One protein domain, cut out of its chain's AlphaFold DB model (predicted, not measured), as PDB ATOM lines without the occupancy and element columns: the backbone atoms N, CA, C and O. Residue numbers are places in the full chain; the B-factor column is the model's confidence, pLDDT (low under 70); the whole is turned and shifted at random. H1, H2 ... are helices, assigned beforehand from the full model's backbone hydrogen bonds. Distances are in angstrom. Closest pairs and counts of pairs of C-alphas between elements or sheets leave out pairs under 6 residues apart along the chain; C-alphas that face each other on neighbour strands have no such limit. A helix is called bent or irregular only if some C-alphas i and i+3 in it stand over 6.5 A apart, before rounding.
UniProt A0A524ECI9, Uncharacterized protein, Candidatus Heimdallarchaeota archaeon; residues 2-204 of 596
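What this domain is: This is residues 2 to 204 of the 596 residues of an uncharacterized protein of Candidatus Heimdallarchaeota archaeon (UniProt A0A524ECI9). The core is a bundle in which long H6, H7 and H8 run up and down, with H11 packed on H7 and H8 and with H1 crossing over H6 and H7. At one end of the long axis a second group of helices is built round H4, which touches H2, H3 and H5 and joins the bundle beside the first part of H6; short H9 bridges H5 and H8. The printed part has 203 residues with eleven named helices, H1 to H11 in chain order, and no named strand, so the class is all helix. It is compact, with a radius of gyration of the C-alphas of 16.7 A, yet elongated in outline, spanning 51 by 33 by 32 A.

Where its parts are: Find C-alpha 2 at (56.903, 46.272, 49.359); from there H1 runs over residues 2 to 20, 26.8 A from first to last C-alpha. Next come H2, residues 22 to 32, and H3, residues 34 to 44. H4 takes residues 48 to 63 and is 21.9 A long, and H5 takes residues 73 to 84. Look then for C-alpha 94 at (30.886, 51.967, 43.293), where H6 begins; with residues 94 to 121 and 40.7 A it is the longest helix. H7, residues 126 to 148, is 31.1 A long and has a kink of 35 degrees near residue 133; it is neither bent nor irregular, but only just, with C-alphas 136 and 139 being 6.4 A apart. H8 covers residues 154 to 166, H9 residues 170 to 177 and H10 residues 181 to 184. H11, residues 189 to 203, is 20.9 A long and ends at C-alpha 203, (42.696, 22.236, 45.991).

How they stand to each other: Begin at the bundle of H6, H7 and H8, up and down, each running against the one before it. H6 and H7 form a helical hairpin at a shallow tilt of 18 degrees, and their closest C-alphas, those of Tyr 116 and Ala 129, are 5.8 A apart. H7 and H8 form another hairpin at 42 degrees, closest at the C-alphas of Leu 142 and Ile 157, 6.6 A. Residues 102 to 113 of H6 touch H8, and the closest C-alphas are those of Ser 109 and Leu 165, 4.8 A. H11 touches H7 at a steep tilt of 48 degrees, opposite ways, with the C-alphas of Arg 139 and Ala 193 closest at 5.2 A. Residues 100 to 108 of H6 touch H1 at a steep tilt of 58 degrees, closest at the C-alphas of Ala 16 and Phe 104, 5.5 A. Residues 95 to 103 of H6 touch H4, with a shallow tilt of 21 degrees; the closest C-alphas, of Ser 53 and Trp 95, are 6.1 A apart. H4 and H5 touch at a steep tilt of 49 degrees, opposite ways, with the C-alphas of Ala 54 and Ile 81 at 5.3 A. H2 and H4 touch about perpendicular, at 88 degrees, closest at the C-alphas of Lys 30 and Val 52, 6.7 A. H3 touches H4 through residues 48 to 55 of H4, closest at the C-alphas of Glu 41 and Thr 48, 6.3 A. H9 touches H8, with the C-alphas of Thr 163 and Phe 170 closest at 5.9 A, and H10 only just touches H8, with 3 pairs of C-alphas within 8 A, the closest those of Trp 155 and Leu 184, 5.0 A. H1 and H3 are apart. Every O i to N i+4 pair is within hydrogen-bond range in H1, H3, H4, H5, H6, H8, H9 and H11; H2 has 6 of 7 and H7 16 of 19, and H10 is too short for such a pair.

The domain as a whole: The two C-alphas farthest apart, those of Ala 42 and Gly 123, are 52.2 A from each other. The printed part has no cut and no long link; those from H4 to H5 and from H5 to H6 are short, and the others are tight. The mean pLDDT of the printed part is 82.0, and it is under 70 at residues 2 to 5, 19 to 20, 22, 63 to 70 and 121 to 123.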
ATOM      1  N   ILE A   2      58.315  45.841  49.430       50.88
ATOM      2  CA  ILE A   2      56.903  46.272  49.359       50.88
ATOM      3  C   ILE A   2      56.597  47.095  48.095       50.88
ATOM      4  O   ILE A   2      55.631  46.794  47.403       50.88
ATOM      5  N   ASP A   3      57.446  48.067  47.761       61.28
ATOM      6  CA  ASP A   3      57.248  49.000  46.641       61.28
ATOM      7  C   ASP A   3      57.186  48.300  45.279       61.28
ATOM      8  O   ASP A   3      56.374  48.672  44.444       61.28
ATOM      9  N   VAL A   4      57.989  47.252  45.062       64.38
ATOM     10  CA  VAL A   4      58.024  46.499  43.792       64.38
ATOM     11  C   VAL A   4      56.744  45.683  43.617       64.38
ATOM     12  O   VAL A   4      56.164  45.643  42.534       64.38
ATOM     13  N   ILE A   5      56.267  45.067  44.699       69.00
ATOM     14  CA  ILE A   5      55.031  44.276  44.698       69.00
ATOM     15  C   ILE A   5      53.815  45.204  44.568       69.00
ATOM     16  O   ILE A   5      52.884  44.894  43.832       69.00
ATOM     17  N   HIS A   6      53.838  46.372  45.216       77.38
ATOM     18  CA  HIS A   6      52.796  47.386  45.074       77.38
ATOM     19  C   HIS A   6      52.785  48.001  43.662       77.38
ATOM     20  O   HIS A   6      51.716  48.140  43.087       77.38
ATOM     21  N   GLN A   7      53.946  48.280  43.056       77.69
ATOM     22  CA  GLN A   7      54.061  48.723  41.655       77.69
ATOM     23  C   GLN A   7      53.541  47.672  40.665       77.69
ATOM     24  O   GLN A   7      52.862  48.026  39.703       77.69
ATOM     25  N   PHE A   8      53.817  46.386  40.906       80.75
ATOM     26  CA  PHE A   8      53.224  45.289  40.140       80.75
ATOM     27  C   PHE A   8      51.695  45.287  40.277       80.75
ATOM     28  O   PHE A   8      50.999  45.330  39.268       80.75
ATOM     29  N   LEU A   9      51.160  45.311  41.502       83.31
ATOM     30  CA  LEU A   9      49.711  45.336  41.734       83.31
ATOM     31  C   LEU A   9      49.041  46.586  41.130       83.31
ATOM     32  O   LEU A   9      47.964  46.462  40.557       83.31
ATOM     33  N   GLU A  10      49.690  47.753  41.167       87.31
ATOM     34  CA  GLU A  10      49.199  48.979  40.523       87.31
ATOM     35  C   GLU A  10      49.138  48.830  38.997       87.31
ATOM     36  O   GLU A  10      48.073  49.021  38.417       87.31
ATOM     37  N   LYS A  11      50.230  48.389  38.353       83.25
ATOM     38  CA  LYS A  11      50.282  48.098  36.906       83.25
ATOM     39  C   LYS A  11      49.187  47.116  36.482       83.25
ATOM     40  O   LYS A  11      48.512  47.322  35.473       83.25
ATOM     41  N   GLU A  12      49.010  46.034  37.238       81.94
ATOM     42  CA  GLU A  12      48.007  45.014  36.925       81.94
ATOM     43  C   GLU A  12      46.567  45.527  37.134       81.94
ATOM     44  O   GLU A  12      45.667  45.110  36.400       81.94
ATOM     45  N   TYR A  13      46.354  46.458  38.074       86.62
ATOM     46  CA  TYR A  13      45.075  47.132  38.321       86.62
ATOM     47  C   TYR A  13      44.745  48.176  37.243       86.62
ATOM     48  O   TYR A  13      43.646  48.143  36.685       86.62
ATOM     49  N   GLU A  14      45.699  49.040  36.881       85.25
ATOM     50  CA  GLU A  14      45.585  49.974  35.751       85.25
ATOM     51  C   GLU A  14      45.257  49.227  34.451       85.25
ATOM     52  O   GLU A  14      44.378  49.640  33.689       85.25
ATOM     53  N   GLU A  15      45.911  48.087  34.197       78.69
ATOM     54  CA  GLU A  15      45.597  47.282  33.021       78.69
ATOM     55  C   GLU A  15      44.208  46.635  33.096       78.69
ATOM     56  O   GLU A  15      43.509  46.613  32.082       78.69
ATOM     57  N   ALA A  16      43.761  46.158  34.262       76.19
ATOM     58  CA  ALA A  16      42.396  45.650  34.417       76.19
ATOM     59  C   ALA A  16      41.353  46.741  34.098       76.19
ATOM     60  O   ALA A  16      40.418  46.494  33.332       76.19
ATOM     61  N   GLN A  17      41.544  47.970  34.590       79.31
ATOM     62  CA  GLN A  17      40.692  49.112  34.235       79.31
ATOM     63  C   GLN A  17      40.724  49.411  32.725       79.31
ATOM     64  O   GLN A  17      39.673  49.545  32.087       79.31
ATOM     65  N   ARG A  18      41.926  49.452  32.130       78.06
ATOM     66  CA  ARG A  18      42.158  49.712  30.697       78.06
ATOM     67  C   ARG A  18      41.483  48.683  29.787       78.06
ATOM     68  O   ARG A  18      40.914  49.061  28.765       78.06
ATOM     69  N   VAL A  19      41.578  47.399  30.130       69.56
ATOM     70  CA  VAL A  19      41.029  46.286  29.339       69.56
ATOM     71  C   VAL A  19      39.507  46.231  29.445       69.56
ATOM     72  O   VAL A  19      38.836  46.018  28.436       69.56
ATOM     73  N   HIS A  20      38.949  46.439  30.641       66.44
ATOM     74  CA  HIS A  20      37.523  46.218  30.857       66.44
ATOM     75  C   HIS A  20      36.625  47.416  30.530       66.44
ATOM     76  O   HIS A  20      35.479  47.176  30.161       66.44
ATOM     77  N   ASN A  21      37.107  48.670  30.611       70.56
ATOM     78  CA  ASN A  21      36.365  49.891  30.230       70.56
ATOM     79  C   ASN A  21      34.876  49.849  30.653       70.56
ATOM     80  O   ASN A  21      33.955  49.993  29.836       70.56
ATOM     81  N   LEU A  22      34.643  49.539  31.935       69.75
ATOM     82  CA  LEU A  22      33.390  48.915  32.368       69.75
ATOM     83  C   LEU A  22      32.138  49.745  32.105       69.75
ATOM     84  O   LEU A  22      31.095  49.161  31.849       69.75
ATOM     85  N   LYS A  23      32.219  51.079  32.091       70.62
ATOM     86  CA  LYS A  23      31.051  51.931  31.827       70.62
ATOM     87  C   LYS A  23      30.424  51.643  30.456       70.62
ATOM     88  O   LYS A  23      29.217  51.447  30.364       70.62
ATOM     89  N   LEU A  24      31.248  51.523  29.411       75.75
ATOM     90  CA  LEU A  24      30.780  51.186  28.062       75.75
ATOM     91  C   LEU A  24      30.248  49.743  27.986       75.75
ATOM     92  O   LEU A  24      29.282  49.476  27.271       75.75
ATOM     93  N   GLN A  25      30.881  48.811  28.702       76.56
ATOM     94  CA  GLN A  25      30.487  47.401  28.678       76.56
ATOM     95  C   GLN A  25      29.220  47.131  29.496       76.56
ATOM     96  O   GLN A  25      28.382  46.360  29.048       76.56
ATOM     97  N   PHE A  26      29.022  47.798  30.635       78.56
ATOM     98  CA  PHE A  26      27.808  47.702  31.452       78.56
ATOM     99  C   PHE A  26      26.585  48.211  30.691       78.56
ATOM    100  O   PHE A  26      25.552  47.547  30.693       78.56
ATOM    101  N   ASP A  27      26.693  49.343  29.992       79.25
ATOM    102  CA  ASP A  27      25.574  49.868  29.204       79.25
ATOM    103  C   ASP A  27      25.256  48.982  27.986       79.25
ATOM    104  O   ASP A  27      24.098  48.873  27.589       79.25
ATOM    105  N   ARG A  28      26.238  48.252  27.438       79.06
ATOM    106  CA  ARG A  28      25.989  47.187  26.445       79.06
ATOM    107  C   ARG A  28      25.337  45.956  27.076       79.06
ATOM    108  O   ARG A  28      24.327  45.480  26.565       79.06
ATOM    109  N   TYR A  29      25.869  45.480  28.200       82.25
ATOM    110  CA  TYR A  29      25.395  44.293  28.912       82.25
ATOM    111  C   TYR A  29      23.942  44.450  29.387       82.25
ATOM    112  O   TYR A  29      23.131  43.560  29.164       82.25
ATOM    113  N   LYS A  30      23.569  45.627  29.915       84.31
ATOM    114  CA  LYS A  30      22.180  45.995  30.255       84.31
ATOM    115  C   LYS A  30      21.195  45.798  29.101       84.31
ATOM    116  O   LYS A  30      20.060  45.397  29.329       84.31
ATOM    117  N   ASN A  31      21.618  46.099  27.872       83.44
ATOM    118  CA  ASN A  31      20.780  45.962  26.683       83.44
ATOM    119  C   ASN A  31      20.788  44.531  26.116       83.44
ATOM    120  O   ASN A  31      19.774  44.089  25.588       83.44
ATOM    121  N   MET A  32      21.910  43.809  26.215       83.00
ATOM    122  CA  MET A  32      22.055  42.454  25.663       83.00
ATOM    123  C   MET A  32      21.498  41.352  26.574       83.00
ATOM    124  O   MET A  32      20.939  40.384  26.071       83.00
ATOM    125  N   SER A  33      21.620  41.504  27.893       86.56
ATOM    126  CA  SER A  33      21.250  40.489  28.894       86.56
ATOM    127  C   SER A  33      19.954  40.831  29.638       86.56
ATOM    128  O   SER A  33      19.732  40.336  30.741       86.56
ATOM    129  N   LYS A  34      19.104  41.702  29.068       87.19
ATOM    130  CA  LYS A  34      17.961  42.309  29.772       87.19
ATOM    131  C   LYS A  34      17.030  41.283  30.420       87.19
ATOM    132  O   LYS A  34      16.711  41.433  31.587       87.19
ATOM    133  N   GLU A  35      16.640  40.236  29.697       85.75
ATOM    134  CA  GLU A  35      15.709  39.214  30.203       85.75
ATOM    135  C   GLU A  35      16.262  38.490  31.447       85.75
ATOM    136  O   GLU A  35      15.525  38.246  32.396       85.75
ATOM    137  N   MET A  36      17.577  38.243  31.486       85.94
ATOM    138  CA  MET A  36      18.273  37.645  32.634       85.94
ATOM    139  C   MET A  36      18.429  38.633  33.804       85.94
ATOM    140  O   MET A  36      18.396  38.235  34.966       85.94
ATOM    141  N   ILE A  37      18.595  39.928  33.515       88.44
ATOM    142  CA  ILE A  37      18.623  40.986  34.539       88.44
ATOM    143  C   ILE A  37      17.236  41.124  35.181       88.44
ATOM    144  O   ILE A  37      17.141  41.106  36.405       88.44
ATOM    145  N   ASP A  38      16.177  41.188  34.367       87.12
ATOM    146  CA  ASP A  38      14.784  41.261  34.822       87.12
ATOM    147  C   ASP A  38      14.411  40.019  35.678       87.12
ATOM    148  O   ASP A  38      13.743  40.156  36.703       87.12
ATOM    149  N   GLU A  39      14.879  38.814  35.306       87.88
ATOM    150  CA  GLU A  39      14.706  37.568  36.079       87.88
ATOM    151  C   GLU A  39      15.384  37.627  37.461       87.88
ATOM    152  O   GLU A  39      14.735  37.385  38.483       87.88
ATOM    153  N   PHE A  40      16.674  37.976  37.528       85.81
ATOM    154  CA  PHE A  40      17.412  37.987  38.799       85.81
ATOM    155  C   PHE A  40      17.079  39.181  39.702       85.81
ATOM    156  O   PHE A  40      17.169  39.057  40.927       85.81
ATOM    157  N   GLU A  41      16.651  40.317  39.147       86.75
ATOM    158  CA  GLU A  41      16.080  41.422  39.926       86.75
ATOM    159  C   GLU A  41      14.795  40.966  40.641       86.75
ATOM    160  O   GLU A  41      14.645  41.182  41.847       86.75
ATOM    161  N   ALA A  42      13.925  40.221  39.944       85.00
ATOM    162  CA  ALA A  42      12.712  39.643  40.521       85.00
ATOM    163  C   ALA A  42      12.979  38.510  41.538       85.00
ATOM    164  O   ALA A  42      12.308  38.467  42.569       85.00
ATOM    165  N   GLU A  43      13.950  37.614  41.302       83.75
ATOM    166  CA  GLU A  43      14.293  36.530  42.252       83.75
ATOM    167  C   GLU A  43      14.888  37.079  43.564       83.75
ATOM    168  O   GLU A  43      14.663  36.508  44.632       83.75
ATOM    169  N   THR A  44      15.641  38.189  43.513       77.12
ATOM    170  CA  THR A  44      16.505  38.617  44.635       77.12
ATOM    171  C   THR A  44      16.153  39.956  45.285       77.12
ATOM    172  O   THR A  44      16.728  40.273  46.327       77.12
ATOM    173  N   SER A  45      15.241  40.752  44.711       78.62
ATOM    174  CA  SER A  45      14.877  42.095  45.213       78.62
ATOM    175  C   SER A  45      16.075  43.052  45.401       78.62
ATOM    176  O   SER A  45      16.047  43.939  46.254       78.62
ATOM    177  N   SER A  46      17.144  42.856  44.623       81.44
ATOM    178  CA  SER A  46      18.351  43.699  44.608       81.44
ATOM    179  C   SER A  46      18.265  44.777  43.521       81.44
ATOM    180  O   SER A  46      17.476  44.647  42.593       81.44
ATOM    181  N   SER A  47      19.072  45.843  43.594       84.25
ATOM    182  CA  SER A  47      19.032  46.898  42.570       84.25
ATOM    183  C   SER A  47      19.594  46.430  41.222       84.25
ATOM    184  O   SER A  47      20.551  45.652  41.162       84.25
ATOM    185  N   THR A  48      19.051  46.964  40.124       84.75
ATOM    186  CA  THR A  48      19.475  46.644  38.750       84.75
ATOM    187  C   THR A  48      20.983  46.809  38.543       84.75
ATOM    188  O   THR A  48      21.605  46.037  37.817       84.75
ATOM    189  N   THR A  49      21.607  47.800  39.191       84.50
ATOM    190  CA  THR A  49      23.054  48.055  39.084       84.50
ATOM    191  C   THR A  49      23.884  46.979  39.791       84.50
ATOM    192  O   THR A  49      24.883  46.529  39.224       84.50
ATOM    193  N   LEU A  50      23.448  46.508  40.969       88.25
ATOM    194  CA  LEU A  50      24.042  45.352  41.649       88.25
ATOM    195  C   LEU A  50      23.937  44.108  40.762       88.25
ATOM    196  O   LEU A  50      24.945  43.446  40.523       88.25
ATOM    197  N   ILE A  51      22.744  43.825  40.226       88.56
ATOM    198  CA  ILE A  51      22.492  42.660  39.364       88.56
ATOM    199  C   ILE A  51      23.341  42.708  38.091       88.56
ATOM    200  O   ILE A  51      23.991  41.718  37.763       88.56
ATOM    201  N   VAL A  52      23.441  43.858  37.422       87.94
ATOM    202  CA  VAL A  52      24.322  44.050  36.255       87.94
ATOM    203  C   VAL A  52      25.793  43.822  36.611       87.94
ATOM    204  O   VAL A  52      26.486  43.121  35.875       87.94
ATOM    205  N   SER A  53      26.279  44.365  37.733       87.19
ATOM    206  CA  SER A  53      27.659  44.147  38.194       87.19
ATOM    207  C   SER A  53      27.926  42.672  38.497       87.19
ATOM    208  O   SER A  53      28.924  42.123  38.026       87.19
ATOM    209  N   ALA A  54      27.029  42.011  39.230       87.75
ATOM    210  CA  ALA A  54      27.155  40.608  39.601       87.75
ATOM    211  C   ALA A  54      27.110  39.685  38.372       87.75
ATOM    212  O   ALA A  54      27.987  38.838  38.219       87.75
ATOM    213  N   LEU A  55      26.145  39.880  37.467       87.56
ATOM    214  CA  LEU A  55      25.971  39.068  36.261       87.56
ATOM    215  C   LEU A  55      27.106  39.254  35.251       87.56
ATOM    216  O   LEU A  55      27.669  38.263  34.791       87.56
ATOM    217  N   TYR A  56      27.521  40.495  34.976       86.25
ATOM    218  CA  TYR A  56      28.692  40.758  34.133       86.25
ATOM    219  C   TYR A  56      29.952  40.093  34.707       86.25
ATOM    220  O   TYR A  56      30.750  39.504  33.975       86.25
ATOM    221  N   THR A  57      30.127  40.151  36.031       82.94
ATOM    222  CA  THR A  57      31.270  39.516  36.698       82.94
ATOM    223  C   THR A  57      31.174  37.988  36.656       82.94
ATOM    224  O   THR A  57      32.183  37.320  36.437       82.94
ATOM    225  N   ALA A  58      29.972  37.423  36.800       81.75
ATOM    226  CA  ALA A  58      29.733  35.992  36.670       81.75
ATOM    227  C   ALA A  58      30.034  35.484  35.257       81.75
ATOM    228  O   ALA A  58      30.763  34.507  35.115       81.75
ATOM    229  N   ASP A  59      29.554  36.170  34.220       81.19
ATOM    230  CA  ASP A  59      29.833  35.801  32.832       81.19
ATOM    231  C   ASP A  59      31.319  35.951  32.489       81.19
ATOM    232  O   ASP A  59      31.863  35.093  31.798       81.19
ATOM    233  N   TYR A  60      32.019  36.957  33.025       78.44
ATOM    234  CA  TYR A  60      33.478  37.054  32.910       78.44
ATOM    235  C   TYR A  60      34.198  35.849  33.546       78.44
ATOM    236  O   TYR A  60      35.073  35.250  32.919       78.44
ATOM    237  N   ILE A  61      33.810  35.441  34.758       70.38
ATOM    238  CA  ILE A  61      34.406  34.289  35.462       70.38
ATOM    239  C   ILE A  61      34.080  32.963  34.745       70.38
ATOM    240  O   ILE A  61      34.946  32.101  34.613       70.38
ATOM    241  N   ILE A  62      32.852  32.808  34.241       71.88
ATOM    242  CA  ILE A  62      32.406  31.621  33.498       71.88
ATOM    243  C   ILE A  62      33.132  31.514  32.148       71.88
ATOM    244  O   ILE A  62      33.675  30.457  31.831       71.88
ATOM    245  N   THR A  63      33.182  32.594  31.361       67.56
ATOM    246  CA  THR A  63      33.777  32.580  30.008       67.56
ATOM    247  C   THR A  63      35.302  32.506  30.014       67.56
ATOM    248  O   THR A  63      35.878  31.877  29.129       67.56
ATOM    249  N   SER A  64      35.970  33.073  31.024       59.91
ATOM    250  CA  SER A  64      37.430  32.950  31.185       59.91
ATOM    251  C   SER A  64      37.891  31.546  31.603       59.91
ATOM    252  O   SER A  64      39.079  31.254  31.514       59.91
ATOM    253  N   SER A  65      36.973  30.659  32.016       55.38
ATOM    254  CA  SER A  65      37.276  29.310  32.532       55.38
ATOM    255  C   SER A  65      38.200  29.289  33.767       55.38
ATOM    256  O   SER A  65      38.783  28.257  34.094       55.38
ATOM    257  N   GLU A  66      38.305  30.403  34.501       57.12
ATOM    258  CA  GLU A  66      39.182  30.556  35.678       57.12
ATOM    259  C   GLU A  66      38.630  29.883  36.963       57.12
ATOM    260  O   GLU A  66      39.169  30.066  38.055       57.12
ATOM    261  N   VAL A  67      37.558  29.088  36.848       61.47
ATOM    262  CA  VAL A  67      36.923  28.307  37.927       61.47
ATOM    263  C   VAL A  67      36.575  26.911  37.402       61.47
ATOM    264  O   VAL A  67      36.002  26.786  36.317       61.47
ATOM    265  N   LYS A  68      36.890  25.855  38.171       63.31
ATOM    266  CA  LYS A  68      36.534  24.461  37.846       63.31
ATOM    267  C   LYS A  68      35.012  24.346  37.651       63.31
ATOM    268  O   LYS A  68      34.234  25.011  38.333       63.31
ATOM    269  N   PHE A  69      34.566  23.493  36.728       64.31
ATOM    270  CA  PHE A  69      33.139  23.290  36.430       64.31
ATOM    271  C   PHE A  69      32.443  22.450  37.528       64.31
ATOM    272  O   PHE A  69      32.009  21.328  37.294       64.31
ATOM    273  N   GLU A  70      32.366  22.998  38.746       69.50
ATOM    274  CA  GLU A  70      31.727  22.382  39.922       69.50
ATOM    275  C   GLU A  70      30.191  22.573  39.937       69.50
ATOM    276  O   GLU A  70      29.496  21.867  40.662       69.50
ATOM    277  N   LEU A  71      29.656  23.522  39.152       71.62
ATOM    278  CA  LEU A  71      28.234  23.898  39.100       71.62
ATOM    279  C   LEU A  71      27.809  24.376  37.700       71.62
ATOM    280  O   LEU A  71      28.614  24.944  36.958       71.62
ATOM    281  N   GLU A  72      26.516  24.241  37.389       82.75
ATOM    282  CA  GLU A  72      25.877  24.878  36.227       82.75
ATOM    283  C   GLU A  72      25.932  26.413  36.299       82.75
ATOM    284  O   GLU A  72      25.867  27.011  37.375       82.75
ATOM    285  N   ASP A  73      25.968  27.077  35.143       81.62
ATOM    286  CA  ASP A  73      26.069  28.539  35.032       81.62
ATOM    287  C   ASP A  73      24.960  29.296  35.781       81.62
ATOM    288  O   ASP A  73      25.223  30.338  36.378       81.62
ATOM    289  N   SER A  74      23.729  28.769  35.801       81.69
ATOM    290  CA  SER A  74      22.593  29.371  36.523       81.69
ATOM    291  C   SER A  74      22.775  29.338  38.049       81.69
ATOM    292  O   SER A  74      22.296  30.223  38.761       81.69
ATOM    293  N   ALA A  75      23.492  28.338  38.569       83.19
ATOM    294  CA  ALA A  75      23.870  28.247  39.974       83.19
ATOM    295  C   ALA A  75      25.114  29.105  40.265       83.19
ATOM    296  O   ALA A  75      25.138  29.815  41.268       83.19
ATOM    297  N   ARG A  76      26.101  29.132  39.354       79.38
ATOM    298  CA  ARG A  76      27.293  29.996  39.465       79.38
ATOM    299  C   ARG A  76      26.930  31.488  39.489       79.38
ATOM    300  O   ARG A  76      27.415  32.209  40.358       79.38
ATOM    301  N   ARG A  77      26.019  31.941  38.615       86.44
ATOM    302  CA  ARG A  77      25.465  33.313  38.632       86.44
ATOM    303  C   ARG A  77      24.791  33.629  39.971       86.44
ATOM    304  O   ARG A  77      25.097  34.657  40.570       86.44
ATOM    305  N   ARG A  78      23.961  32.719  40.494       87.25
ATOM    306  CA  ARG A  78      23.300  32.892  41.800       87.25
ATOM    307  C   ARG A  78      24.260  32.923  42.982       87.25
ATOM    308  O   ARG A  78      24.051  33.728  43.880       87.25
ATOM    309  N   GLU A  79      25.322  32.120  43.006       87.25
ATOM    310  CA  GLU A  79      26.345  32.241  44.057       87.25
ATOM    311  C   GLU A  79      27.036  33.610  44.049       87.25
ATOM    312  O   GLU A  79      27.288  34.176  45.112       87.25
ATOM    313  N   ILE A  80      27.300  34.156  42.861       88.25
ATOM    314  CA  ILE A  80      27.950  35.459  42.693       88.25
ATOM    315  C   ILE A  80      27.004  36.593  43.108       88.25
ATOM    316  O   ILE A  80      27.393  37.432  43.919       88.25
ATOM    317  N   ILE A  81      25.734  36.571  42.689       88.81
ATOM    318  CA  ILE A  81      24.721  37.532  43.163       88.81
ATOM    319  C   ILE A  81      24.563  37.451  44.695       88.81
ATOM    320  O   ILE A  81      24.609  38.477  45.371       88.81
ATOM    321  N   ASN A  82      24.503  36.242  45.268       88.69
ATOM    322  CA  ASN A  82      24.455  36.008  46.721       88.69
ATOM    323  C   ASN A  82      25.751  36.374  47.474       88.69
ATOM    324  O   ASN A  82      25.774  36.381  48.708       88.69
ATOM    325  N   MET A  83      26.847  36.647  46.767       88.81
ATOM    326  CA  MET A  83      28.074  37.203  47.338       88.81
ATOM    327  C   MET A  83      28.090  38.736  47.228       88.81
ATOM    328  O   MET A  83      28.586  39.398  48.138       88.81
ATOM    329  N   TRP A  84      27.504  39.310  46.172       90.12
ATOM    330  CA  TRP A  84      27.359  40.757  45.981       90.12
ATOM    331  C   TRP A  84      26.335  41.360  46.948       90.12
ATOM    332  O   TRP A  84      26.630  42.367  47.583       90.12
ATOM    333  N   SER A  85      25.179  40.717  47.147       88.56
ATOM    334  CA  SER A  85      24.112  41.185  48.052       88.56
ATOM    335  C   SER A  85      24.519  41.266  49.533       88.56
ATOM    336  O   SER A  85      23.825  41.881  50.340       88.56
ATOM    337  N   LYS A  86      25.673  40.692  49.902       87.44
ATOM    338  CA  LYS A  86      26.289  40.824  51.233       87.44
ATOM    339  C   LYS A  86      27.132  42.100  51.406       87.44
ATOM    340  O   LYS A  86      27.633  42.335  52.506       87.44
ATOM    341  N   LEU A  87      27.339  42.897  50.353       87.75
ATOM    342  CA  LEU A  87      28.004  44.201  50.424       87.75
ATOM    343  C   LEU A  87      26.981  45.326  50.608       87.75
ATOM    344  O   LEU A  87      26.004  45.423  49.873       87.75
ATOM    345  N   SER A  88      27.257  46.232  51.545       83.19
ATOM    346  CA  SER A  88      26.541  47.504  51.684       83.19
ATOM    347  C   SER A  88      27.452  48.632  51.199       83.19
ATOM    348  O   SER A  88      28.318  49.093  51.941       83.19
ATOM    349  N   LEU A  89      27.299  49.031  49.935       82.94
ATOM    350  CA  LEU A  89      28.090  50.101  49.320       82.94
ATOM    351  C   LEU A  89      27.440  51.481  49.546       82.94
ATOM    352  O   LEU A  89      26.219  51.556  49.677       82.94
ATOM    353  N   PRO A  90      28.221  52.580  49.585       78.12
ATOM    354  CA  PRO A  90      27.683  53.909  49.882       78.12
ATOM    355  C   PRO A  90      26.904  54.546  48.716       78.12
ATOM    356  O   PRO A  90      26.011  55.352  48.968       78.12
ATOM    357  N   THR A  91      27.225  54.209  47.461       80.62
ATOM    358  CA  THR A  91      26.499  54.649  46.254       80.62
ATOM    359  C   THR A  91      26.555  53.579  45.158       80.62
ATOM    360  O   THR A  91      27.465  52.750  45.131       80.62
ATOM    361  N   GLU A  92      25.598  53.618  44.226       76.75
ATOM    362  CA  GLU A  92      25.485  52.654  43.116       76.75
ATOM    363  C   GLU A  92      26.661  52.714  42.121       76.75
ATOM    364  O   GLU A  92      27.021  51.699  41.527       76.75
ATOM    365  N   ASP A  93      27.315  53.870  41.955       75.62
ATOM    366  CA  ASP A  93      28.463  54.004  41.041       75.62
ATOM    367  C   ASP A  93      29.646  53.089  41.431       75.62
ATOM    368  O   ASP A  93      30.385  52.619  40.555       75.62
ATOM    369  N   VAL A  94      29.789  52.780  42.731       84.38
ATOM    370  CA  VAL A  94      30.886  51.967  43.293       84.38
ATOM    371  C   VAL A  94      30.861  50.523  42.782       84.38
ATOM    372  O   VAL A  94      31.919  49.904  42.693       84.38
ATOM    373  N   TRP A  95      29.715  49.982  42.347       84.50
ATOM    374  CA  TRP A  95      29.649  48.633  41.752       84.50
ATOM    375  C   TRP A  95      30.570  48.464  40.535       84.50
ATOM    376  O   TRP A  95      31.118  47.384  40.311       84.50
ATOM    377  N   THR A  96      30.803  49.543  39.782       79.75
ATOM    378  CA  THR A  96      31.772  49.563  38.676       79.75
ATOM    379  C   THR A  96      33.196  49.314  39.181       79.75
ATOM    380  O   THR A  96      33.974  48.599  38.554       79.75
ATOM    381  N   GLU A  97      33.547  49.876  40.337       82.06
ATOM    382  CA  GLU A  97      34.860  49.707  40.958       82.06
ATOM    383  C   GLU A  97      35.013  48.321  41.607       82.06
ATOM    384  O   GLU A  97      36.058  47.688  41.457       82.06
ATOM    385  N   VAL A  98      33.947  47.783  42.218       85.69
ATOM    386  CA  VAL A  98      33.914  46.394  42.719       85.69
ATOM    387  C   VAL A  98      34.194  45.397  41.590       85.69
ATOM    388  O   VAL A  98      35.030  44.509  41.754       85.69
ATOM    389  N   THR A  99      33.569  45.555  40.418       83.94
ATOM    390  CA  THR A  99      33.838  44.675  39.268       83.94
ATOM    391  C   THR A  99      35.270  44.828  38.734       83.94
ATOM    392  O   THR A  99      35.877  43.813  38.387       83.94
ATOM    393  N   HIS A 100      35.865  46.032  38.729       83.69
ATOM    394  CA  HIS A 100      37.298  46.186  38.419       83.69
ATOM    395  C   HIS A 100      38.178  45.416  39.415       83.69
ATOM    396  O   HIS A 100      39.064  44.675  38.993       83.69
ATOM    397  N   ILE A 101      37.911  45.544  40.721       87.69
ATOM    398  CA  ILE A 101      38.633  44.825  41.781       87.69
ATOM    399  C   ILE A 101      38.509  43.306  41.627       87.69
ATOM    400  O   ILE A 101      39.496  42.596  41.825       87.69
ATOM    401  N   VAL A 102      37.343  42.787  41.235       87.00
ATOM    402  CA  VAL A 102      37.166  41.346  41.004       87.00
ATOM    403  C   VAL A 102      37.947  40.879  39.782       87.00
ATOM    404  O   VAL A 102      38.703  39.913  39.891       87.00
ATOM    405  N   ALA A 103      37.830  41.569  38.645       82.12
ATOM    406  CA  ALA A 103      38.563  41.206  37.433       82.12
ATOM    407  C   ALA A 103      40.087  41.224  37.662       82.12
ATOM    408  O   ALA A 103      40.784  40.271  37.307       82.12
ATOM    409  N   PHE A 104      40.579  42.257  38.353       86.56
ATOM    410  CA  PHE A 104      41.953  42.365  38.842       86.56
ATOM    411  C   PHE A 104      42.346  41.205  39.770       86.56
ATOM    412  O   PHE A 104      43.383  40.580  39.555       86.56
ATOM    413  N   THR A 105      41.513  40.863  40.758       89.19
ATOM    414  CA  THR A 105      41.798  39.765  41.701       89.19
ATOM    415  C   THR A 105      41.908  38.420  40.979       89.19
ATOM    416  O   THR A 105      42.840  37.665  41.247       89.19
ATOM    417  N   TYR A 106      41.029  38.135  40.012       83.44
ATOM    418  CA  TYR A 106      41.132  36.931  39.178       83.44
ATOM    419  C   TYR A 106      42.393  36.937  38.297       83.44
ATOM    420  O   TYR A 106      43.105  35.930  38.266       83.44
ATOM    421  N   LYS A 107      42.729  38.068  37.656       81.06
ATOM    422  CA  LYS A 107      43.959  38.226  36.856       81.06
ATOM    423  C   LYS A 107      45.213  37.941  37.692       81.06
ATOM    424  O   LYS A 107      46.049  37.129  37.295       81.06
ATOM    425  N   VAL A 108      45.319  38.554  38.875       84.12
ATOM    426  CA  VAL A 108      46.442  38.334  39.798       84.12
ATOM    427  C   VAL A 108      46.479  36.876  40.252       84.12
ATOM    428  O   VAL A 108      47.521  36.243  40.115       84.12
ATOM    429  N   SER A 109      45.360  36.294  40.694       85.06
ATOM    430  CA  SER A 109      45.274  34.876  41.084       85.06
ATOM    431  C   SER A 109      45.722  33.898  39.987       85.06
ATOM    432  O   SER A 109      46.373  32.897  40.292       85.06
ATOM    433  N   SER A 110      45.458  34.203  38.714       78.94
ATOM    434  CA  SER A 110      45.958  33.434  37.566       78.94
ATOM    435  C   SER A 110      47.490  33.500  37.447       78.94
ATOM    436  O   SER A 110      48.159  32.476  37.281       78.94
ATOM    437  N   ILE A 111      48.086  34.681  37.657       78.88
ATOM    438  CA  ILE A 111      49.549  34.853  37.758       78.88
ATOM    439  C   ILE A 111      50.109  34.100  38.981       78.88
ATOM    440  O   ILE A 111      51.170  33.481  38.888       78.88
ATOM    441  N   LEU A 112      49.398  34.087  40.114       82.75
ATOM    442  CA  LEU A 112      49.841  33.389  41.330       82.75
ATOM    443  C   LEU A 112      49.845  31.865  41.153       82.75
ATOM    444  O   LEU A 112      50.794  31.213  41.589       82.75
ATOM    445  N   ARG A 113      48.860  31.302  40.439       80.81
ATOM    446  CA  ARG A 113      48.886  29.896  39.999       80.81
ATOM    447  C   ARG A 113      50.114  29.594  39.146       80.81
ATOM    448  O   ARG A 113      50.815  28.629  39.432       80.81
ATOM    449  N   LYS A 114      50.414  30.420  38.137       76.06
ATOM    450  CA  LYS A 114      51.609  30.239  37.288       76.06
ATOM    451  C   LYS A 114      52.901  30.260  38.113       76.06
ATOM    452  O   LYS A 114      53.730  29.370  37.958       76.06
ATOM    453  N   ARG A 115      53.034  31.207  39.053       75.38
ATOM    454  CA  ARG A 115      54.172  31.274  39.992       75.38
ATOM    455  C   ARG A 115      54.267  30.031  40.889       75.38
ATOM    456  O   ARG A 115      55.365  29.520  41.073       75.38
ATOM    457  N   TYR A 116      53.147  29.514  41.400       80.69
ATOM    458  CA  TYR A 116      53.115  28.266  42.176       80.69
ATOM    459  C   TYR A 116      53.601  27.063  41.356       80.69
ATOM    460  O   TYR A 116      54.490  26.346  41.809       80.69
ATOM    461  N   TYR A 117      53.092  26.874  40.132       75.62
ATOM    462  CA  TYR A 117      53.537  25.781  39.263       75.62
ATOM    463  C   TYR A 117      55.018  25.898  38.886       75.62
ATOM    464  O   TYR A 117      55.733  24.909  38.992       75.62
ATOM    465  N   TYR A 118      55.513  27.101  38.576       75.25
ATOM    466  CA  TYR A 118      56.943  27.335  38.345       75.25
ATOM    467  C   TYR A 118      57.814  26.922  39.549       75.25
ATOM    468  O   TYR A 118      58.896  26.367  39.372       75.25
ATOM    469  N   LEU A 119      57.348  27.148  40.783       74.69
ATOM    470  CA  LEU A 119      58.048  26.687  41.987       74.69
ATOM    471  C   LEU A 119      58.057  25.148  42.081       74.69
ATOM    472  O   LEU A 119      59.112  24.574  42.357       74.69
ATOM    473  N   LEU A 120      56.937  24.473  41.785       70.19
ATOM    474  CA  LEU A 120      56.899  23.002  41.716       70.19
ATOM    475  C   LEU A 120      57.844  22.457  40.632       70.19
ATOM    476  O   LEU A 120      58.595  21.519  40.897       70.19
ATOM    477  N   ASP A 121      57.872  23.074  39.448       64.56
ATOM    478  CA  ASP A 121      58.736  22.692  38.319       64.56
ATOM    479  C   ASP A 121      60.240  22.845  38.649       64.56
ATOM    480  O   ASP A 121      61.084  22.175  38.044       64.56
ATOM    481  N   ARG A 122      60.575  23.669  39.657       65.81
ATOM    482  CA  ARG A 122      61.910  23.835  40.270       65.81
ATOM    483  C   ARG A 122      62.159  22.948  41.504       65.81
ATOM    484  O   ARG A 122      63.102  23.200  42.250       65.81
ATOM    485  N   GLY A 123      61.314  21.947  41.748       65.31
ATOM    486  CA  GLY A 123      61.458  20.997  42.857       65.31
ATOM    487  C   GLY A 123      61.010  21.520  44.230       65.31
ATOM    488  O   GLY A 123      61.193  20.828  45.233       65.31
ATOM    489  N   VAL A 124      60.411  22.714  44.318       75.12
ATOM    490  CA  VAL A 124      59.955  23.289  45.597       75.12
ATOM    491  C   VAL A 124      58.712  22.557  46.096       75.12
ATOM    492  O   VAL A 124      57.701  22.476  45.403       75.12
ATOM    493  N   ALA A 125      58.755  22.052  47.330       79.38
ATOM    494  CA  ALA A 125      57.627  21.341  47.929       79.38
ATOM    495  C   ALA A 125      56.377  22.237  48.067       79.38
ATOM    496  O   ALA A 125      56.472  23.385  48.505       79.38
ATOM    497  N   LYS A 126      55.193  21.678  47.766       84.19
ATOM    498  CA  LYS A 126      53.889  22.379  47.706       84.19
ATOM    499  C   LYS A 126      53.633  23.385  48.830       84.19
ATOM    500  O   LYS A 126      53.236  24.514  48.566       84.19
ATOM    501  N   HIS A 127      53.862  22.980  50.080       83.56
ATOM    502  CA  HIS A 127      53.612  23.829  51.247       83.56
ATOM    503  C   HIS A 127      54.529  25.062  51.276       83.56
ATOM    504  O   HIS A 127      54.052  26.149  51.577       83.56
ATOM    505  N   ILE A 128      55.801  24.919  50.884       79.50
ATOM    506  CA  ILE A 128      56.746  26.039  50.758       79.50
ATOM    507  C   ILE A 128      56.331  26.935  49.581       79.50
ATOM    508  O   ILE A 128      56.214  28.147  49.735       79.50
ATOM    509  N   ALA A 129      56.033  26.338  48.420       82.88
ATOM    510  CA  ALA A 129      55.643  27.072  47.215       82.88
ATOM    511  C   ALA A 129      54.389  27.944  47.434       82.88
ATOM    512  O   ALA A 129      54.357  29.105  47.028       82.88
ATOM    513  N   ALA A 130      53.369  27.410  48.110       86.88
ATOM    514  CA  ALA A 130      52.154  28.152  48.439       86.88
ATOM    515  C   ALA A 130      52.364  29.209  49.536       86.88
ATOM    516  O   ALA A 130      51.780  30.288  49.445       86.88
ATOM    517  N   ALA A 131      53.200  28.933  50.546       83.06
ATOM    518  CA  ALA A 131      53.514  29.896  51.602       83.06
ATOM    519  C   ALA A 131      54.231  31.136  51.047       83.06
ATOM    520  O   ALA A 131      53.819  32.256  51.348       83.06
ATOM    521  N   LEU A 132      55.199  30.948  50.139       79.62
ATOM    522  CA  LEU A 132      55.847  32.045  49.413       79.62
ATOM    523  C   LEU A 132      54.837  32.846  48.571       79.62
ATOM    524  O   LEU A 132      54.819  34.077  48.620       79.62
ATOM    525  N   VAL A 133      53.949  32.176  47.826       83.12
ATOM    526  CA  VAL A 133      52.888  32.861  47.062       83.12
ATOM    527  C   VAL A 133      51.979  33.691  47.981       83.12
ATOM    528  O   VAL A 133      51.629  34.824  47.637       83.12
ATOM    529  N   ALA A 134      51.638  33.181  49.167       83.81
ATOM    530  CA  ALA A 134      50.812  33.912  50.118       83.81
ATOM    531  C   ALA A 134      51.512  35.103  50.767       83.81
ATOM    532  O   ALA A 134      50.904  36.172  50.874       83.81
ATOM    533  N   ASP A 135      52.766  34.942  51.178       77.06
ATOM    534  CA  ASP A 135      53.511  35.990  51.864       77.06
ATOM    535  C   ASP A 135      53.816  37.175  50.957       77.06
ATOM    536  O   ASP A 135      53.584  38.315  51.362       77.06
ATOM    537  N   TYR A 136      54.250  36.917  49.722       73.88
ATOM    538  CA  TYR A 136      54.611  37.981  48.789       73.88
ATOM    539  C   TYR A 136      53.418  38.553  48.036       73.88
ATOM    540  O   TYR A 136      53.359  39.764  47.848       73.88
ATOM    541  N   TYR A 137      52.442  37.737  47.637       81.62
ATOM    542  CA  TYR A 137      51.370  38.216  46.763       81.62
ATOM    543  C   TYR A 137      50.013  38.270  47.451       81.62
ATOM    544  O   TYR A 137      49.423  39.346  47.483       81.62
ATOM    545  N   THR A 138      49.520  37.184  48.054       87.81
ATOM    546  CA  THR A 138      48.175  37.183  48.669       87.81
ATOM    547  C   THR A 138      48.057  38.230  49.783       87.81
ATOM    548  O   THR A 138      47.134  39.040  49.769       87.81
ATOM    549  N   ARG A 139      49.026  38.303  50.705       87.81
ATOM    550  CA  ARG A 139      49.104  39.313  51.780       87.81
ATOM    551  C   ARG A 139      49.038  40.747  51.241       87.81
ATOM    552  O   ARG A 139      48.307  41.584  51.778       87.81
ATOM    553  N   HIS A 140      49.807  41.019  50.187       85.81
ATOM    554  CA  HIS A 140      49.912  42.340  49.570       85.81
ATOM    555  C   HIS A 140      48.674  42.690  48.737       85.81
ATOM    556  O   HIS A 140      48.217  43.825  48.807       85.81
ATOM    557  N   LEU A 141      48.063  41.720  48.055       88.94
ATOM    558  CA  LEU A 141      46.788  41.854  47.347       88.94
ATOM    559  C   LEU A 141      45.637  42.183  48.311       88.94
ATOM    560  O   LEU A 141      44.908  43.148  48.088       88.94
ATOM    561  N   LEU A 142      45.530  41.465  49.438       90.75
ATOM    562  CA  LEU A 142      44.556  41.752  50.503       90.75
ATOM    563  C   LEU A 142      44.718  43.166  51.086       90.75
ATOM    564  O   LEU A 142      43.740  43.778  51.520       90.75
ATOM    565  N   LYS A 143      45.952  43.689  51.131       88.81
ATOM    566  CA  LYS A 143      46.233  45.064  51.567       88.81
ATOM    567  C   LYS A 143      45.830  46.065  50.479       88.81
ATOM    568  O   LYS A 143      45.034  46.955  50.748       88.81
ATOM    569  N   PHE A 144      46.308  45.856  49.256       90.00
ATOM    570  CA  PHE A 144      46.085  46.716  48.097       90.00
ATOM    571  C   PHE A 144      44.597  46.906  47.775       90.00
ATOM    572  O   PHE A 144      44.136  48.034  47.640       90.00
ATOM    573  N   VAL A 145      43.804  45.827  47.725       88.25
ATOM    574  CA  VAL A 145      42.358  45.920  47.442       88.25
ATOM    575  C   VAL A 145      41.626  46.735  48.516       88.25
ATOM    576  O   VAL A 145      40.749  47.537  48.192       88.25
ATOM    577  N   ARG A 146      42.023  46.588  49.786       86.88
ATOM    578  CA  ARG A 146      41.488  47.371  50.909       86.88
ATOM    579  C   ARG A 146      41.926  48.842  50.866       86.88
ATOM    580  O   ARG A 146      41.191  49.699  51.345       86.88
ATOM    581  N   GLU A 147      43.101  49.137  50.313       87.88
ATOM    582  CA  GLU A 147      43.585  50.505  50.083       87.88
ATOM    583  C   GLU A 147      42.874  51.181  48.899       87.88
ATOM    584  O   GLU A 147      42.641  52.386  48.956       87.88
ATOM    585  N   LYS A 148      42.462  50.421  47.870       87.06
ATOM    586  CA  LYS A 148      41.623  50.927  46.767       87.06
ATOM    587  C   LYS A 148      40.180  51.191  47.205       87.06
ATOM    588  O   LYS A 148      39.713  52.315  47.067       87.06
ATOM    589  N   ILE A 149      39.487  50.197  47.775       83.94
ATOM    590  CA  ILE A 149      38.078  50.341  48.189       83.94
ATOM    591  C   ILE A 149      37.920  50.029  49.681       83.94
ATOM    592  O   ILE A 149      37.520  48.934  50.081       83.94
ATOM    593  N   ALA A 150      38.176  51.037  50.518       80.00
ATOM    594  CA  ALA A 150      38.140  50.935  51.982       80.00
ATOM    595  C   ALA A 150      36.777  50.506  52.576       80.00
ATOM    596  O   ALA A 150      36.719  50.099  53.738       80.00
ATOM    597  N   TYR A 151      35.694  50.590  51.797       81.69
ATOM    598  CA  TYR A 151      34.346  50.160  52.189       81.69
ATOM    599  C   TYR A 151      34.109  48.649  52.040       81.69
ATOM    600  O   TYR A 151      33.196  48.123  52.675       81.69
ATOM    601  N   ILE A 152      34.908  47.933  51.234       85.94
ATOM    602  CA  ILE A 152      34.781  46.475  51.124       85.94
ATOM    603  C   ILE A 152      35.401  45.844  52.380       85.94
ATOM    604  O   ILE A 152      36.586  46.050  52.658       85.94
ATOM    605  N   PRO A 153      34.643  45.054  53.157       88.06
ATOM    606  CA  PRO A 153      35.172  44.436  54.359       88.06
ATOM    607  C   PRO A 153      36.163  43.325  53.995       88.06
ATOM    608  O   PRO A 153      35.935  42.546  53.068       88.06
ATOM    609  N   LEU A 154      37.248  43.202  54.769       87.00
ATOM    610  CA  LEU A 154      38.334  42.255  54.477       87.00
ATOM    611  C   LEU A 154      37.850  40.802  54.356       87.00
ATOM    612  O   LEU A 154      38.409  40.048  53.562       87.00
ATOM    613  N   TRP A 155      36.777  40.425  55.061       89.81
ATOM    614  CA  TRP A 155      36.165  39.102  54.936       89.81
ATOM    615  C   TRP A 155      35.745  38.774  53.496       89.81
ATOM    616  O   TRP A 155      35.959  37.659  53.024       89.81
ATOM    617  N   TRP A 156      35.201  39.757  52.776       91.19
ATOM    618  CA  TRP A 156      34.707  39.593  51.412       91.19
ATOM    619  C   TRP A 156      35.870  39.485  50.424       91.19
ATOM    620  O   TRP A 156      35.896  38.571  49.602       91.19
ATOM    621  N   ILE A 157      36.883  40.347  50.584       91.75
ATOM    622  CA  ILE A 157      38.135  40.317  49.804       91.75
ATOM    623  C   ILE A 157      38.849  38.968  49.986       91.75
ATOM    624  O   ILE A 157      39.346  38.393  49.020       91.75
ATOM    625  N   SER A 158      38.881  38.442  51.212       92.69
ATOM    626  CA  SER A 158      39.560  37.183  51.548       92.69
ATOM    627  C   SER A 158      38.886  35.979  50.896       92.69
ATOM    628  O   SER A 158      39.566  35.161  50.278       92.69
ATOM    629  N   ILE A 159      37.551  35.905  50.969       92.31
ATOM    630  CA  ILE A 159      36.777  34.867  50.283       92.31
ATOM    631  C   ILE A 159      36.960  34.997  48.768       92.31
ATOM    632  O   ILE A 159      37.309  34.009  48.137       92.31
ATOM    633  N   LEU A 160      36.822  36.198  48.190       91.94
ATOM    634  CA  LEU A 160      37.072  36.431  46.763       91.94
ATOM    635  C   LEU A 160      38.468  35.948  46.341       91.94
ATOM    636  O   LEU A 160      38.595  35.260  45.332       91.94
ATOM    637  N   THR A 161      39.500  36.296  47.110       92.88
ATOM    638  CA  THR A 161      40.889  35.941  46.801       92.88
ATOM    639  C   THR A 161      41.101  34.430  46.861       92.88
ATOM    640  O   THR A 161      41.718  33.884  45.955       92.88
ATOM    641  N   GLU A 162      40.549  33.726  47.858       92.62
ATOM    642  CA  GLU A 162      40.628  32.260  47.905       92.62
ATOM    643  C   GLU A 162      39.817  31.596  46.786       92.62
ATOM    644  O   GLU A 162      40.343  30.720  46.105       92.62
ATOM    645  N   THR A 163      38.566  32.010  46.563       90.62
ATOM    646  CA  THR A 163      37.703  31.491  45.488       90.62
ATOM    647  C   THR A 163      38.403  31.627  44.131       90.62
ATOM    648  O   THR A 163      38.531  30.645  43.396       90.62
ATOM    649  N   ALA A 164      38.958  32.813  43.853       89.38
ATOM    650  CA  ALA A 164      39.705  33.104  42.638       89.38
ATOM    651  C   ALA A 164      41.037  32.348  42.547       89.38
ATOM    652  O   ALA A 164      41.403  31.934  41.452       89.38
ATOM    653  N   LEU A 165      41.784  32.170  43.646       89.31
ATOM    654  CA  LEU A 165      43.094  31.496  43.656       89.31
ATOM    655  C   LEU A 165      42.963  29.969  43.521       89.31
ATOM    656  O   LEU A 165      43.681  29.361  42.727       89.31
ATOM    657  N   CYS A 166      42.008  29.372  44.233       88.31
ATOM    658  CA  CYS A 166      41.719  27.936  44.239       88.31
ATOM    659  C   CYS A 166      40.867  27.465  43.045       88.31
ATOM    660  O   CYS A 166      40.633  26.265  42.924       88.31
ATOM    661  N   MET A 167      40.397  28.376  42.180       84.69
ATOM    662  CA  MET A 167      39.519  28.080  41.034       84.69
ATOM    663  C   MET A 167      38.240  27.322  41.440       84.69
ATOM    664  O   MET A 167      37.858  26.349  40.793       84.69
ATOM    665  N   THR A 168      37.592  27.735  42.529       85.25
ATOM    666  CA  THR A 168      36.442  27.026  43.126       85.25
ATOM    667  C   THR A 168      35.232  27.952  43.289       85.25
ATOM    668  O   THR A 168      35.287  29.115  42.898       85.25
ATOM    669  N   ILE A 169      34.124  27.445  43.828       85.69
ATOM    670  CA  ILE A 169      32.871  28.188  44.038       85.69
ATOM    671  C   ILE A 169      32.824  28.924  45.392       85.69
ATOM    672  O   ILE A 169      33.481  28.540  46.366       85.69
ATOM    673  N   PHE A 170      32.018  29.986  45.477       87.50
ATOM    674  CA  PHE A 170      31.939  30.843  46.661       87.50
ATOM    675  C   PHE A 170      31.360  30.107  47.878       87.50
ATOM    676  O   PHE A 170      31.827  30.340  48.994       87.50
ATOM    677  N   SER A 171      30.381  29.216  47.709       85.69
ATOM    678  CA  SER A 171      29.773  28.455  48.812       85.69
ATOM    679  C   SER A 171      30.785  27.547  49.518       85.69
ATOM    680  O   SER A 171      30.911  27.606  50.742       85.69
ATOM    681  N   LYS A 172      31.574  26.786  48.753       86.94
ATOM    682  CA  LYS A 172      32.665  25.924  49.237       86.94
ATOM    683  C   LYS A 172      33.738  26.732  49.978       86.94
ATOM    684  O   LYS A 172      34.168  26.329  51.059       86.94
ATOM    685  N   THR A 173      34.097  27.923  49.488       87.75
ATOM    686  CA  THR A 173      34.979  28.851  50.222       87.75
ATOM    687  C   THR A 173      34.328  29.375  51.515       87.75
ATOM    688  O   THR A 173      34.952  29.325  52.573       87.75
ATOM    689  N   ASN A 174      33.061  29.814  51.486       86.69
ATOM    690  CA  ASN A 174      32.333  30.272  52.686       86.69
ATOM    691  C   ASN A 174      32.271  29.165  53.764       86.69
ATOM    692  O   ASN A 174      32.413  29.457  54.952       86.69
ATOM    693  N   GLN A 175      32.110  27.895  53.371       87.00
ATOM    694  CA  GLN A 175      32.102  26.752  54.293       87.00
ATOM    695  C   GLN A 175      33.445  26.571  55.015       87.00
ATOM    696  O   GLN A 175      33.446  26.422  56.238       87.00
ATOM    697  N   LYS A 176      34.583  26.652  54.308       86.19
ATOM    698  CA  LYS A 176      35.926  26.578  54.925       86.19
ATOM    699  C   LYS A 176      36.149  27.665  55.978       86.19
ATOM    700  O   LYS A 176      36.713  27.399  57.035       86.19
ATOM    701  N   TRP A 177      35.666  28.877  55.712       87.81
ATOM    702  CA  TRP A 177      35.812  30.021  56.615       87.81
ATOM    703  C   TRP A 177      34.795  30.071  57.767       87.81
ATOM    704  O   TRP A 177      34.955  30.887  58.677       87.81
ATOM    705  N   SER A 178      33.786  29.195  57.787       83.56
ATOM    706  CA  SER A 178      32.706  29.208  58.792       83.56
ATOM    707  C   SER A 178      33.188  29.076  60.246       83.56
ATOM    708  O   SER A 178      32.640  29.717  61.141       83.56
ATOM    709  N   SER A 179      34.253  28.308  60.492       79.62
ATOM    710  CA  SER A 179      34.893  28.157  61.809       79.62
ATOM    711  C   SER A 179      35.907  29.266  62.135       79.62
ATOM    712  O   SER A 179      36.369  29.367  63.273       79.62
ATOM    713  N   LEU A 180      36.239  30.112  61.156       84.00
ATOM    714  CA  LEU A 180      37.336  31.087  61.186       84.00
ATOM    715  C   LEU A 180      36.851  32.549  61.141       84.00
ATOM    716  O   LEU A 180      37.666  33.464  61.043       84.00
ATOM    717  N   ASP A 181      35.542  32.782  61.281       81.75
ATOM    718  CA  ASP A 181      34.870  34.095  61.254       81.75
ATOM    719  C   ASP A 181      35.583  35.192  62.077       81.75
ATOM    720  O   ASP A 181      35.716  36.332  61.631       81.75
ATOM    721  N   LYS A 182      36.123  34.841  63.252       81.56
ATOM    722  CA  LYS A 182      36.889  35.766  64.113       81.56
ATOM    723  C   LYS A 182      38.199  36.250  63.482       81.56
ATOM    724  O   LYS A 182      38.572  37.401  63.681       81.56
ATOM    725  N   ILE A 183      38.893  35.385  62.738       83.06
ATOM    726  CA  ILE A 183      40.111  35.740  61.995       83.06
ATOM    727  C   ILE A 183      39.724  36.529  60.748       83.06
ATOM    728  O   ILE A 183      40.302  37.578  60.481       83.06
ATOM    729  N   LEU A 184      38.703  36.063  60.034       82.69
ATOM    730  CA  LEU A 184      38.196  36.666  58.806       82.69
ATOM    731  C   LEU A 184      37.700  38.120  59.006       82.69
ATOM    732  O   LEU A 184      37.802  38.945  58.101       82.69
ATOM    733  N   LYS A 185      37.200  38.447  60.207       81.38
ATOM    734  CA  LYS A 185      36.808  39.807  60.635       81.38
ATOM    735  C   LYS A 185      37.934  40.623  61.288       81.38
ATOM    736  O   LYS A 185      37.723  41.791  61.609       81.38
ATOM    737  N   SER A 186      39.111  40.038  61.505       80.00
ATOM    738  CA  SER A 186      40.287  40.764  62.002       80.00
ATOM    739  C   SER A 186      41.001  41.512  60.869       80.00
ATOM    740  O   SER A 186      40.776  41.236  59.698       80.00
ATOM    741  N   SER A 187      41.909  42.434  61.194       76.25
ATOM    742  CA  SER A 187      42.743  43.148  60.209       76.25
ATOM    743  C   SER A 187      44.040  42.404  59.843       76.25
ATOM    744  O   SER A 187      45.047  43.036  59.525       76.25
ATOM    745  N   ASN A 188      44.062  41.079  59.990       82.38
ATOM    746  CA  ASN A 188      45.281  40.273  60.073       82.38
ATOM    747  C   ASN A 188      45.649  39.633  58.724       82.38
ATOM    748  O   ASN A 188      45.552  38.416  58.543       82.38
ATOM    749  N   ASN A 189      46.043  40.470  57.760       85.69
ATOM    750  CA  ASN A 189      46.269  40.066  56.369       85.69
ATOM    751  C   ASN A 189      47.241  38.883  56.205       85.69
ATOM    752  O   ASN A 189      47.022  38.064  55.319       85.69
ATOM    753  N   GLY A 190      48.291  38.777  57.028       82.25
ATOM    754  CA  GLY A 190      49.273  37.692  56.926       82.25
ATOM    755  C   GLY A 190      48.725  36.336  57.367       82.25
ATOM    756  O   GLY A 190      48.810  35.368  56.615       82.25
ATOM    757  N   VAL A 191      48.058  36.264  58.527       82.38
ATOM    758  CA  VAL A 191      47.381  35.024  58.963       82.38
ATOM    759  C   VAL A 191      46.278  34.622  57.986       82.38
ATOM    760  O   VAL A 191      46.141  33.440  57.679       82.38
ATOM    761  N   ILE A 192      45.518  35.586  57.461       88.62
ATOM    762  CA  ILE A 192      44.496  35.316  56.443       88.62
ATOM    763  C   ILE A 192      45.146  34.744  55.174       88.62
ATOM    764  O   ILE A 192      44.737  33.679  54.720       88.62
ATOM    765  N   ALA A 193      46.188  35.386  54.637       89.56
ATOM    766  CA  ALA A 193      46.908  34.910  53.456       89.56
ATOM    767  C   ALA A 193      47.481  33.493  53.644       89.56
ATOM    768  O   ALA A 193      47.399  32.672  52.733       89.56
ATOM    769  N   GLN A 194      47.998  33.181  54.832       84.69
ATOM    770  CA  GLN A 194      48.532  31.861  55.170       84.69
ATOM    771  C   GLN A 194      47.445  30.776  55.333       84.69
ATOM    772  O   GLN A 194      47.666  29.617  54.979       84.69
ATOM    773  N   ILE A 195      46.236  31.130  55.783       87.31
ATOM    774  CA  ILE A 195      45.076  30.220  55.734       87.31
ATOM    775  C   ILE A 195      44.681  29.946  54.274       87.31
ATOM    776  O   ILE A 195      44.506  28.784  53.901       87.31
ATOM    777  N   ILE A 196      44.632  30.990  53.433       90.88
ATOM    778  CA  ILE A 196      44.379  30.867  51.988       90.88
ATOM    779  C   ILE A 196      45.435  29.961  51.328       90.88
ATOM    780  O   ILE A 196      45.061  29.085  50.552       90.88
ATOM    781  N   ALA A 197      46.726  30.088  51.669       88.94
ATOM    782  CA  ALA A 197      47.781  29.183  51.187       88.94
ATOM    783  C   ALA A 197      47.503  27.717  51.534       88.94
ATOM    784  O   ALA A 197      47.591  26.851  50.665       88.94
ATOM    785  N   ASN A 198      47.148  27.422  52.785       86.50
ATOM    786  CA  ASN A 198      46.887  26.047  53.196       86.50
ATOM    787  C   ASN A 198      45.642  25.464  52.496       86.50
ATOM    788  O   ASN A 198      45.644  24.296  52.109       86.50
ATOM    789  N   HIS A 199      44.599  26.270  52.273       89.19
ATOM    790  CA  HIS A 199      43.452  25.860  51.458       89.19
ATOM    791  C   HIS A 199      43.835  25.647  49.983       89.19
ATOM    792  O   HIS A 199      43.416  24.656  49.386       89.19
ATOM    793  N   PHE A 200      44.676  26.510  49.414       89.62
ATOM    794  CA  PHE A 200      45.185  26.409  48.045       89.62
ATOM    795  C   PHE A 200      46.014  25.135  47.807       89.62
ATOM    796  O   PHE A 200      45.787  24.447  46.812       89.62
ATOM    797  N   VAL A 201      46.877  24.737  48.753       86.38
ATOM    798  CA  VAL A 201      47.615  23.451  48.708       86.38
ATOM    799  C   VAL A 201      46.673  22.242  48.663       86.38
ATOM    800  O   VAL A 201      47.019  21.229  48.062       86.38
ATOM    801  N   SER A 202      45.485  22.329  49.276       83.62
ATOM    802  CA  SER A 202      44.506  21.228  49.281       83.62
ATOM    803  C   SER A 202      43.628  21.127  48.024       83.62
ATOM    804  O   SER A 202      43.034  20.077  47.799       83.62
ATOM    805  N   GLU A 203      43.543  22.181  47.204       82.31
ATOM    806  CA  GLU A 203      42.696  22.236  45.991       82.31
ATOM    807  C   GLU A 203      43.502  22.180  44.675       82.31
ATOM    808  O   GLU A 203      42.926  21.969  43.599       82.31
ATOM    809  N   THR A 204      44.823  22.396  44.746       80.50
ATOM    810  CA  THR A 204      45.718  22.411  43.580       80.50
ATOM    811  C   THR A 204      46.384  21.072  43.298       80.50
ATOM    812  O   THR A 204      46.851  20.352  44.182       80.50
TER     813      THR A 204